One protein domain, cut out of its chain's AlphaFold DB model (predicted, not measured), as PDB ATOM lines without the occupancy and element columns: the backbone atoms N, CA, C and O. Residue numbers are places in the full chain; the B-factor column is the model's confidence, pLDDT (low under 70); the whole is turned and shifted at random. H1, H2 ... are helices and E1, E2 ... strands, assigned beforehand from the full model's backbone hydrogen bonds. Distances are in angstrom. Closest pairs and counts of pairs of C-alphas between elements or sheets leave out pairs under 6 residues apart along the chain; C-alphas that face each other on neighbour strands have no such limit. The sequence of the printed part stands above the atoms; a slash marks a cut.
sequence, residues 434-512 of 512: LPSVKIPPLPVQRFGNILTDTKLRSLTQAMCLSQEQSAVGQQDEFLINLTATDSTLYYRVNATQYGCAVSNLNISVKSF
ATOM      1  N   LEU A 434     -29.057 -37.611 -48.036       97.00
ATOM      2  CA  LEU A 434     -28.133 -37.912 -49.113       97.00
ATOM      3  C   LEU A 434     -26.905 -38.657 -48.565       97.00
ATOM      4  O   LEU A 434     -26.490 -38.408 -47.429       97.00
ATOM      5  N   PRO A 435     -26.259 -39.499 -49.389       93.06
ATOM      6  CA  PRO A 435     -25.006 -40.139 -49.015       93.06
ATOM      7  C   PRO A 435     -23.937 -39.123 -48.601       93.06
ATOM      8  O   PRO A 435     -23.843 -38.022 -49.165       93.06
ATOM      9  N   SER A 436     -23.097 -39.528 -47.648       86.50
ATOM     10  CA  SER A 436     -21.920 -38.761 -47.244       86.50
ATOM     11  C   SER A 436     -20.994 -38.521 -48.433       86.50
ATOM     12  O   SER A 436     -20.793 -39.390 -49.283       86.50
ATOM     13  N   VAL A 437     -20.405 -37.330 -48.480       87.00
ATOM     14  CA  VAL A 437     -19.430 -36.958 -49.507       87.00
ATOM     15  C   VAL A 437     -18.035 -37.159 -48.930       87.00
ATOM     16  O   VAL A 437     -17.775 -36.773 -47.795       87.00
ATOM     17  N   LYS A 438     -17.120 -37.749 -49.704       82.75
ATOM     18  CA  LYS A 438     -15.708 -37.807 -49.316       82.75
ATOM     19  C   LYS A 438     -15.075 -36.443 -49.566       82.75
ATOM     20  O   LYS A 438     -14.825 -36.094 -50.718       82.75
ATOM     21  N   ILE A 439     -14.821 -35.689 -48.503       87.50
ATOM     22  CA  ILE A 439     -14.009 -34.472 -48.553       87.50
ATOM     23  C   ILE A 439     -12.797 -34.609 -47.625       87.50
ATOM     24  O   ILE A 439     -12.852 -35.403 -46.684       87.50
ATOM     25  N   PRO A 440     -11.692 -33.889 -47.892       87.38
ATOM     26  CA  PRO A 440     -10.534 -33.888 -47.006       87.38
ATOM     27  C   PRO A 440     -10.903 -33.468 -45.574       87.38
ATOM     28  O   PRO A 440     -11.846 -32.685 -45.403       87.38
ATOM     29  N   PRO A 441     -10.161 -33.950 -44.559       87.44
ATOM     30  CA  PRO A 441     -10.333 -33.488 -43.186       87.44
ATOM     31  C   PRO A 441     -10.080 -31.982 -43.090       87.44
ATOM     32  O   PRO A 441      -9.362 -31.401 -43.918       87.44
ATOM     33  N   LEU A 442     -10.658 -31.344 -42.074       88.62
ATOM     34  CA  LEU A 442     -10.414 -29.924 -41.852       88.62
ATOM     35  C   LEU A 442      -8.939 -29.687 -41.490       88.62
ATOM     36  O   LEU A 442      -8.316 -30.522 -40.830       88.62
ATOM     37  N   PRO A 443      -8.348 -28.552 -41.908       84.56
ATOM     38  CA  PRO A 443      -6.992 -28.220 -41.502       84.56
ATOM     39  C   PRO A 443      -6.917 -28.126 -39.976       84.56
ATOM     40  O   PRO A 443      -7.821 -27.589 -39.335       84.56
ATOM     41  N   VAL A 444      -5.798 -28.574 -39.399       77.81
ATOM     42  CA  VAL A 444      -5.498 -28.491 -37.954       77.81
ATOM     43  C   VAL A 444      -5.119 -27.051 -37.559       77.81
ATOM     44  O   VAL A 444      -4.127 -26.790 -36.886       77.81
ATOM     45  N   GLN A 445      -5.878 -26.077 -38.052       82.00
ATOM     46  CA  GLN A 445      -5.667 -24.653 -37.841       82.00
ATOM     47  C   GLN A 445      -6.851 -24.063 -37.086       82.00
ATOM     48  O   GLN A 445      -7.988 -24.525 -37.188       82.00
ATOM     49  N   ARG A 446      -6.577 -23.002 -36.326       85.44
ATOM     50  CA  ARG A 446      -7.623 -22.221 -35.670       85.44
ATOM     51  C   ARG A 446      -8.306 -21.330 -36.701       85.44
ATOM     52  O   ARG A 446      -7.640 -20.596 -37.431       85.44
ATOM     53  N   PHE A 447      -9.632 -21.349 -36.725       88.12
ATOM     54  CA  PHE A 447     -10.416 -20.484 -37.604       88.12
ATOM     55  C   PHE A 447     -10.609 -19.112 -36.948       88.12
ATOM     56  O   PHE A 447     -11.465 -18.952 -36.080       88.12
ATOM     57  N   GLY A 448      -9.800 -18.126 -37.340       89.44
ATOM     58  CA  GLY A 448      -9.852 -16.767 -36.791       89.44
ATOM     59  C   GLY A 448     -11.106 -15.973 -37.175       89.44
ATOM     60  O   GLY A 448     -11.704 -16.177 -38.239       89.44
ATOM     61  N   ASN A 449     -11.477 -15.015 -36.320       90.62
ATOM     62  CA  ASN A 449     -12.677 -14.184 -36.444       90.62
ATOM     63  C   ASN A 449     -13.952 -15.027 -36.633       90.62
ATOM     64  O   ASN A 449     -14.773 -14.723 -37.501       90.62
ATOM     65  N   ILE A 450     -14.105 -16.127 -35.887       91.94
ATOM     66  CA  ILE A 450     -15.176 -17.117 -36.112       91.94
ATOM     67  C   ILE A 450     -16.590 -16.532 -35.952       91.94
ATOM     68  O   ILE A 450     -17.545 -17.075 -36.509       91.94
ATOM     69  N   LEU A 451     -16.733 -15.398 -35.255       89.62
ATOM     70  CA  LEU A 451     -18.002 -14.683 -35.063       89.62
ATOM     71  C   LEU A 451     -18.190 -13.517 -36.041       89.62
ATOM     72  O   LEU A 451     -18.868 -12.538 -35.731       89.62
ATOM     73  N   THR A 452     -17.624 -13.638 -37.243       87.62
ATOM     74  CA  THR A 452     -17.815 -12.704 -38.362       87.62
ATOM     75  C   THR A 452     -18.391 -13.432 -39.575       87.62
ATOM     76  O   THR A 452     -18.150 -14.624 -39.755       87.62
ATOM     77  N   ASP A 453     -19.181 -12.733 -40.396       84.25
ATOM     78  CA  ASP A 453     -19.628 -13.185 -41.727       84.25
ATOM     79  C   ASP A 453     -20.142 -14.633 -41.815       84.25
ATOM     80  O   ASP A 453     -19.807 -15.368 -42.741       84.25
ATOM     81  N   THR A 454     -20.963 -15.078 -40.855       90.25
ATOM     82  CA  THR A 454     -21.543 -16.438 -40.808       90.25
ATOM     83  C   THR A 454     -20.519 -17.577 -40.669       90.25
ATOM     84  O   THR A 454     -20.880 -18.745 -40.832       90.25
ATOM     85  N   LYS A 455     -19.252 -17.287 -40.342       94.31
ATOM     86  CA  LYS A 455     -18.166 -18.283 -40.321       94.31
ATOM     87  C   LYS A 455     -18.424 -19.455 -39.382       94.31
ATOM     88  O   LYS A 455     -18.099 -20.577 -39.751       94.31
ATOM     89  N   LEU A 456     -19.058 -19.241 -38.226       95.00
ATOM     90  CA  LEU A 456     -19.447 -20.340 -37.335       95.00
ATOM     91  C   LEU A 456     -20.386 -21.342 -38.029       95.00
ATOM     92  O   LEU A 456     -20.163 -22.547 -37.944       95.00
ATOM     93  N   ARG A 457     -21.392 -20.859 -38.774       95.75
ATOM     94  CA  ARG A 457     -22.269 -21.729 -39.576       95.75
ATOM     95  C   ARG A 457     -21.446 -22.471 -40.625       95.75
ATOM     96  O   ARG A 457     -21.528 -23.692 -40.692       95.75
ATOM     97  N   SER A 458     -20.611 -21.765 -41.382       95.44
ATOM     98  CA  SER A 458     -19.746 -22.377 -42.400       95.44
ATOM     99  C   SER A 458     -18.832 -23.464 -41.825       95.44
ATOM    100  O   SER A 458     -18.717 -24.529 -42.423       95.44
ATOM    101  N   LEU A 459     -18.247 -23.243 -40.644       95.88
ATOM    102  CA  LEU A 459     -17.421 -24.234 -39.954       95.88
ATOM    103  C   LEU A 459     -18.235 -25.476 -39.581       95.88
ATOM    104  O   LEU A 459     -17.819 -26.585 -39.893       95.88
ATOM    105  N   THR A 460     -19.421 -25.312 -38.987       96.44
ATOM    106  CA  THR A 460     -20.275 -26.463 -38.629       96.44
ATOM    107  C   THR A 460     -20.762 -27.247 -39.852       96.44
ATOM    108  O   THR A 460     -20.857 -28.470 -39.796       96.44
ATOM    109  N   GLN A 461     -21.008 -26.574 -40.983       96.62
ATOM    110  CA  GLN A 461     -21.322 -27.246 -42.247       96.62
ATOM    111  C   GLN A 461     -20.121 -28.028 -42.780       96.62
ATOM    112  O   GLN A 461     -20.279 -29.167 -43.213       96.62
ATOM    113  N   ALA A 462     -18.921 -27.451 -42.705       95.12
ATOM    114  CA  ALA A 462     -17.700 -28.129 -43.117       95.12
ATOM    115  C   ALA A 462     -17.430 -29.367 -42.243       95.12
ATOM    116  O   ALA A 462     -17.212 -30.441 -42.793       95.12
ATOM    117  N   MET A 463     -17.572 -29.249 -40.914       95.81
ATOM    118  CA  MET A 463     -17.479 -30.381 -39.979       95.81
ATOM    119  C   MET A 463     -18.482 -31.488 -40.320       95.81
ATOM    120  O   MET A 463     -18.129 -32.661 -40.312       95.81
ATOM    121  N   CYS A 464     -19.723 -31.128 -40.655       96.38
ATOM    122  CA  CYS A 464     -20.754 -32.091 -41.033       96.38
ATOM    123  C   CYS A 464     -20.397 -32.860 -42.313       96.38
ATOM    124  O   CYS A 464     -20.558 -34.079 -42.386       96.38
ATOM    125  N   LEU A 465     -19.882 -32.154 -43.321       95.19
ATOM    126  CA  LEU A 465     -19.506 -32.758 -44.595       95.19
ATOM    127  C   LEU A 465     -18.246 -33.630 -44.477       95.19
ATOM    128  O   LEU A 465     -18.189 -34.664 -45.137       95.19
ATOM    129  N   SER A 466     -17.272 -33.253 -43.642       94.00
ATOM    130  CA  SER A 466     -16.034 -34.021 -43.424       94.00
ATOM    131  C   SER A 466     -16.143 -35.047 -42.295       94.00
ATOM    132  O   SER A 466     -15.203 -35.808 -42.085       94.00
ATOM    133  N   GLN A 467     -17.280 -35.088 -41.587       93.06
ATOM    134  CA  GLN A 467     -17.500 -35.915 -40.393       93.06
ATOM    135  C   GLN A 467     -16.471 -35.628 -39.282       93.06
ATOM    136  O   GLN A 467     -16.048 -36.521 -38.544       93.06
ATOM    137  N   GLU A 468     -16.059 -34.362 -39.169       94.25
ATOM    138  CA  GLU A 468     -15.012 -33.936 -38.247       94.25
ATOM    139  C   GLU A 468     -15.442 -34.113 -36.787       94.25
ATOM    140  O   GLU A 468     -16.559 -33.754 -36.394       94.25
ATOM    141  N   GLN A 469     -14.523 -34.618 -35.964       94.88
ATOM    142  CA  GLN A 469     -14.772 -34.838 -34.538       94.88
ATOM    143  C   GLN A 469     -14.485 -33.596 -33.693       94.88
ATOM    144  O   GLN A 469     -15.043 -33.438 -32.608       94.88
ATOM    145  N   SER A 470     -13.641 -32.682 -34.172       95.38
ATOM    146  CA  SER A 470     -13.336 -31.454 -33.446       95.38
ATOM    147  C   SER A 470     -12.887 -30.320 -34.353       95.38
ATOM    148  O   SER A 470     -12.172 -30.545 -35.323       95.38
ATOM    149  N   ALA A 471     -13.234 -29.091 -33.987       95.75
ATOM    150  CA  ALA A 471     -12.676 -27.886 -34.585       95.75
ATOM    151  C   ALA A 471     -12.546 -26.779 -33.536       95.75
ATOM    152  O   ALA A 471     -13.260 -26.764 -32.531       95.75
ATOM    153  N   VAL A 472     -11.645 -25.828 -33.786       94.81
ATOM    154  CA  VAL A 472     -11.434 -24.681 -32.899       94.81
ATOM    155  C   VAL A 472     -11.560 -23.391 -33.697       94.81
ATOM    156  O   VAL A 472     -10.780 -23.121 -34.612       94.81
ATOM    157  N   GLY A 473     -12.552 -22.584 -33.337       93.81
ATOM    158  CA  GLY A 473     -12.668 -21.198 -33.767       93.81
ATOM    159  C   GLY A 473     -11.992 -20.255 -32.775       93.81
ATOM    160  O   GLY A 473     -11.904 -20.557 -31.587       93.81
ATOM    161  N   GLN A 474     -11.550 -19.099 -33.253       91.94
ATOM    162  CA  GLN A 474     -11.027 -18.019 -32.422       91.94
ATOM    163  C   GLN A 474     -11.788 -16.725 -32.715       91.94
ATOM    164  O   GLN A 474     -12.020 -16.390 -33.879       91.94
ATOM    165  N   GLN A 475     -12.152 -15.990 -31.670       90.75
ATOM    166  CA  GLN A 475     -12.663 -14.624 -31.747       90.75
ATOM    167  C   GLN A 475     -11.940 -13.801 -30.689       90.75
ATOM    168  O   GLN A 475     -12.127 -14.074 -29.511       90.75
ATOM    169  N   ASP A 476     -11.128 -12.830 -31.108       88.69
ATOM    170  CA  ASP A 476     -10.312 -12.015 -30.200       88.69
ATOM    171  C   ASP A 476      -9.494 -12.910 -29.238       88.69
ATOM    172  O   ASP A 476      -8.737 -13.765 -29.719       88.69
ATOM    173  N   GLU A 477      -9.672 -12.758 -27.923       87.94
ATOM    174  CA  GLU A 477      -9.080 -13.561 -26.841       87.94
ATOM    175  C   GLU A 477      -9.802 -14.896 -26.542       87.94
ATOM    176  O   GLU A 477      -9.386 -15.673 -25.679       87.94
ATOM    177  N   PHE A 478     -10.886 -15.201 -27.258       90.25
ATOM    178  CA  PHE A 478     -11.729 -16.367 -26.994       90.25
ATOM    179  C   PHE A 478     -11.485 -17.509 -27.972       90.25
ATOM    180  O   PHE A 478     -11.459 -17.338 -29.195       90.25
ATOM    181  N   LEU A 479     -11.411 -18.717 -27.423       92.06
ATOM    182  CA  LEU A 479     -11.459 -19.975 -28.153       92.06
ATOM    183  C   LEU A 479     -12.860 -20.575 -28.065       92.06
ATOM    184  O   LEU A 479     -13.407 -20.775 -26.979       92.06
ATOM    185  N   ILE A 480     -13.411 -20.907 -29.227       93.38
ATOM    186  CA  ILE A 480     -14.682 -21.597 -29.395       93.38
ATOM    187  C   ILE A 480     -14.370 -23.025 -29.823       93.38
ATOM    188  O   ILE A 480     -14.037 -23.277 -30.982       93.38
ATOM    189  N   ASN A 481     -14.458 -23.958 -28.879       95.00
ATOM    190  CA  ASN A 481     -14.225 -25.372 -29.143       95.00
ATOM    191  C   ASN A 481     -15.532 -26.028 -29.575       95.00
ATOM    192  O   ASN A 481     -16.526 -25.952 -28.850       95.00
ATOM    193  N   LEU A 482     -15.501 -26.692 -30.726       96.44
ATOM    194  CA  LEU A 482     -16.568 -27.545 -31.221       96.44
ATOM    195  C   LEU A 482     -16.094 -28.994 -31.138       96.44
ATOM    196  O   LEU A 482     -15.036 -29.325 -31.672       96.44
ATOM    197  N   THR A 483     -16.843 -29.853 -30.459       96.75
ATOM    198  CA  THR A 483     -16.441 -31.244 -30.220       96.75
ATOM    199  C   THR A 483     -17.634 -32.168 -30.397       96.75
ATOM    200  O   THR A 483     -18.691 -31.952 -29.803       96.75
ATOM    201  N   ALA A 484     -17.475 -33.188 -31.231       96.56
ATOM    202  CA  ALA A 484     -18.447 -34.254 -31.363       96.56
ATOM    203  C   ALA A 484     -18.511 -35.074 -30.066       96.56
ATOM    204  O   ALA A 484     -17.531 -35.231 -29.340       96.56
ATOM    205  N   THR A 485     -19.698 -35.573 -29.768       92.94
ATOM    206  CA  THR A 485     -19.992 -36.499 -28.676       92.94
ATOM    207  C   THR A 485     -20.537 -37.789 -29.275       92.94
ATOM    208  O   THR A 485     -20.903 -37.815 -30.448       92.94
ATOM    209  N   ASP A 486     -20.727 -38.823 -28.458       93.69
ATOM    210  CA  ASP A 486     -21.389 -40.064 -28.895       93.69
ATOM    211  C   ASP A 486     -22.823 -39.834 -29.413       93.69
ATOM    212  O   ASP A 486     -23.386 -40.665 -30.119       93.69
ATOM    213  N   SER A 487     -23.428 -38.694 -29.063       93.19
ATOM    214  CA  SER A 487     -24.758 -38.282 -29.526       93.19
ATOM    215  C   SER A 487     -24.735 -37.360 -30.749       93.19
ATOM    216  O   SER A 487     -25.800 -36.930 -31.211       93.19
ATOM    217  N   THR A 488     -23.543 -37.013 -31.245       97.00
ATOM    218  CA  THR A 488     -23.385 -36.130 -32.395       97.00
ATOM    219  C   THR A 488     -23.656 -36.887 -33.682       97.00
ATOM    220  O   THR A 488     -23.073 -37.934 -33.939       97.00
ATOM    221  N   LEU A 489     -24.546 -36.333 -34.502       96.56
ATOM    222  CA  LEU A 489     -24.935 -36.923 -35.777       96.56
ATOM    223  C   LEU A 489     -24.813 -35.892 -36.893       96.56
ATOM    224  O   LEU A 489     -25.189 -34.727 -36.720       96.56
ATOM    225  N   TYR A 490     -24.342 -36.356 -38.047       97.00
ATOM    226  CA  TYR A 490     -24.181 -35.568 -39.259       97.00
ATOM    227  C   TYR A 490     -24.971 -36.203 -40.402       97.00
ATOM    228  O   TYR A 490     -24.701 -37.339 -40.788       97.00
ATOM    229  N   TYR A 491     -25.922 -35.460 -40.968       97.50
ATOM    230  CA  TYR A 491     -26.741 -35.933 -42.088       97.50
ATOM    231  C   TYR A 491     -26.834 -34.887 -43.183       97.50
ATOM    232  O   TYR A 491     -27.233 -33.750 -42.941       97.50
ATOM    233  N   ARG A 492     -26.544 -35.270 -44.425       97.25
ATOM    234  CA  ARG A 492     -26.703 -34.378 -45.571       97.25
ATOM    235  C   ARG A 492     -28.162 -34.378 -46.035       97.25
ATOM    236  O   ARG A 492     -28.544 -35.155 -46.895       97.25
ATOM    237  N   VAL A 493     -28.987 -33.513 -45.454       97.62
ATOM    238  CA  VAL A 493     -30.441 -33.457 -45.707       97.62
ATOM    239  C   VAL A 493     -30.764 -33.010 -47.131       97.62
ATOM    240  O   VAL A 493     -31.723 -33.490 -47.726       97.62
ATOM    241  N   ASN A 494     -29.978 -32.095 -47.701       95.88
ATOM    242  CA  ASN A 494     -30.147 -31.667 -49.087       95.88
ATOM    243  C   ASN A 494     -28.806 -31.234 -49.715       95.88
ATOM    244  O   ASN A 494     -27.755 -31.246 -49.069       95.88
ATOM    245  N   ALA A 495     -28.827 -30.892 -51.006       94.69
ATOM    246  CA  ALA A 495     -27.625 -30.571 -51.776       94.69
ATOM    247  C   ALA A 495     -27.203 -29.089 -51.733       94.69
ATOM    248  O   ALA A 495     -26.213 -28.740 -52.374       94.69
ATOM    249  N   THR A 496     -27.929 -28.217 -51.028       94.44
ATOM    250  CA  THR A 496     -27.587 -26.789 -50.948       94.44
ATOM    251  C   THR A 496     -26.358 -26.560 -50.065       94.44
ATOM    252  O   THR A 496     -25.930 -27.436 -49.313       94.44
ATOM    253  N   GLN A 497     -25.785 -25.354 -50.143       92.44
ATOM    254  CA  GLN A 497     -24.593 -24.964 -49.381       92.44
ATOM    255  C   GLN A 497     -24.736 -25.192 -47.868       92.44
ATOM    256  O   GLN A 497     -23.759 -25.522 -47.201       92.44
ATOM    257  N   TYR A 498     -25.945 -25.014 -47.333       95.06
ATOM    258  CA  TYR A 498     -26.250 -25.193 -45.914       95.06
ATOM    259  C   TYR A 498     -27.146 -26.412 -45.688       95.06
ATOM    260  O   TYR A 498     -27.979 -26.405 -44.793       95.06
ATOM    261  N   GLY A 499     -27.027 -27.437 -46.536       96.81
ATOM    262  CA  GLY A 499     -27.883 -28.621 -46.537       96.81
ATOM    263  C   GLY A 499     -27.500 -29.711 -45.535       96.81
ATOM    264  O   GLY A 499     -28.121 -30.773 -45.550       96.81
ATOM    265  N   CYS A 500     -26.482 -29.499 -44.696       97.62
ATOM    266  CA  CYS A 500     -25.973 -30.513 -43.774       97.62
ATOM    267  C   CYS A 500     -26.496 -30.277 -42.351       97.62
ATOM    268  O   CYS A 500     -26.290 -29.220 -41.754       97.62
ATOM    269  N   ALA A 501     -27.199 -31.264 -41.805       98.19
ATOM    270  CA  ALA A 501     -27.703 -31.251 -40.446       98.19
ATOM    271  C   ALA A 501     -26.632 -31.699 -39.459       98.19
ATOM    272  O   ALA A 501     -26.032 -32.760 -39.619       98.19
ATOM    273  N   VAL A 502     -26.467 -30.909 -38.405       98.12
ATOM    274  CA  VAL A 502     -25.616 -31.210 -37.254       98.12
ATOM    275  C   VAL A 502     -26.531 -31.405 -36.059       98.12
ATOM    276  O   VAL A 502     -27.373 -30.548 -35.801       98.12
ATOM    277  N   SER A 503     -26.389 -32.502 -35.326       97.44
ATOM    278  CA  SER A 503     -27.124 -32.727 -34.076       97.44
ATOM    279  C   SER A 503     -26.156 -32.829 -32.911       97.44
ATOM    280  O   SER A 503     -25.148 -33.512 -33.031       97.44
ATOM    281  N   ASN A 504     -26.481 -32.194 -31.786       96.00
ATOM    282  CA  ASN A 504     -25.794 -32.346 -30.499       96.00
ATOM    283  C   ASN A 504     -24.267 -32.162 -30.531       96.00
ATOM    284  O   ASN A 504     -23.535 -32.886 -29.857       96.00
ATOM    285  N   LEU A 505     -23.766 -31.216 -31.320       97.06
ATOM    286  CA  LEU A 505     -22.361 -30.829 -31.283       97.06
ATOM    287  C   LEU A 505     -22.095 -30.053 -29.992       97.06
ATOM    288  O   LEU A 505     -22.815 -29.105 -29.678       97.06
ATOM    289  N   ASN A 506     -21.073 -30.432 -29.237       97.00
ATOM    290  CA  ASN A 506     -20.723 -29.717 -28.021       97.00
ATOM    291  C   ASN A 506     -19.968 -28.433 -28.372       97.00
ATOM    292  O   ASN A 506     -18.923 -28.497 -29.018       97.00
ATOM    293  N   ILE A 507     -20.466 -27.279 -27.930       95.12
ATOM    294  CA  ILE A 507     -19.786 -25.989 -28.073       95.12
ATOM    295  C   ILE A 507     -19.423 -25.464 -26.689       95.12
ATOM    296  O   ILE A 507     -20.294 -25.313 -25.834       95.12
ATOM    297  N   SER A 508     -18.145 -25.144 -26.488       92.38
ATOM    298  CA  SER A 508     -17.651 -24.499 -25.266       92.38
ATOM    299  C   SER A 508     -16.771 -23.299 -25.589       92.38
ATOM    300  O   SER A 508     -16.087 -23.273 -26.616       92.38
ATOM    301  N   VAL A 509     -16.786 -22.310 -24.700       89.06
ATOM    302  CA  VAL A 509     -16.002 -21.079 -24.835       89.06
ATOM    303  C   VAL A 509     -14.982 -20.997 -23.707       89.06
ATOM    304  O   VAL A 509     -15.310 -21.278 -22.556       89.06
ATOM    305  N   LYS A 510     -13.743 -20.617 -24.031       88.00
ATOM    306  CA  LYS A 510     -12.676 -20.354 -23.053       88.00
ATOM    307  C   LYS A 510     -11.884 -19.112 -23.457       88.00
ATOM    308  O   LYS A 510     -11.686 -18.898 -24.647       88.00
ATOM    309  N   SER A 511     -11.412 -18.337 -22.484       85.12
ATOM    310  CA  SER A 511     -10.343 -17.352 -22.717       85.12
ATOM    311  C   SER A 511      -9.013 -18.086 -22.858       85.12
ATOM    312  O   SER A 511      -8.818 -19.101 -22.177       85.12
ATOM    313  N   PHE A 512      -8.125 -17.601 -23.725       74.12
ATOM    314  CA  PHE A 512      -6.717 -18.010 -23.705       74.12
ATOM    315  C   PHE A 512      -5.856 -17.090 -22.843       74.12
ATOM    316  O   PHE A 512      -6.314 -15.964 -22.543       74.12
TER     317      PHE A 512
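Overview. This is residues 434 to 512 of the 512 residues of an uncharacterized protein of Pseudoalteromonas espejiana (UniProt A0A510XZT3). A twisted sheet of four strands curls round one helix, H1, like part of a barrel left open. A stretch with no named element, residues 434 to 454, comes before H1, and the last strand, E4, is long and bends to pair with two neighbours. The printed part has 79 residues, with one named helix and four named strands in the order H1, E1, E2, E3, E4. The sheet's order is E1, E2, E4, E3, all antiparallel, and the class is mixed, helices and strands. The whole is compact, with a radius of gyration of the C-alphas of 12.4 A and spans of 38 by 27 by 19 A.

Along the chain. Begin at C-alpha 434 at (-28.133, -37.912, -49.113) and pass residues 434 to 454. Find C-alpha 455 at (-18.166, -18.283, -40.321), where H1, residues 455 to 466, starts its 16.2 A. E1, residues 470 to 475, runs 16.9 A, and E2, residues 478 to 483, runs 15.9 A. E3 is residues 489 to 492. E4, residues 500 to 511, covers 29.3 A and ends at C-alpha 511 at (-10.343, -17.352, -22.717).

Arrangement. Look first at E4, which bends by 75 degrees at residue 503. Its residues 500 to 503 pair with E3, a hairpin, where N 501 and O 491 are 2.7 A apart. Its residues 506 to 511 pair with E2, where N 479 and O 510 are 2.8 A apart. E1 and E2 form a hairpin at 162 degrees, with N 473 and O 480 2.9 A apart. H1 is on the sheet; its closest C-alphas to E3 are Cys 464 and Tyr 490, 5.2 A, and to E4 Gln 461 and Cys 500, 5.9 A. In H1 every O i to N i+4 pair is within hydrogen-bond range. The edge strands E1 and E3 are apart.

Size, cuts and confidence. The C-alphas of Leu 434 and Phe 512, the two farthest apart, are 38.7 A from each other. The printed part has no cut, no link between named elements is long, and no printed residue has a pLDDT under 70.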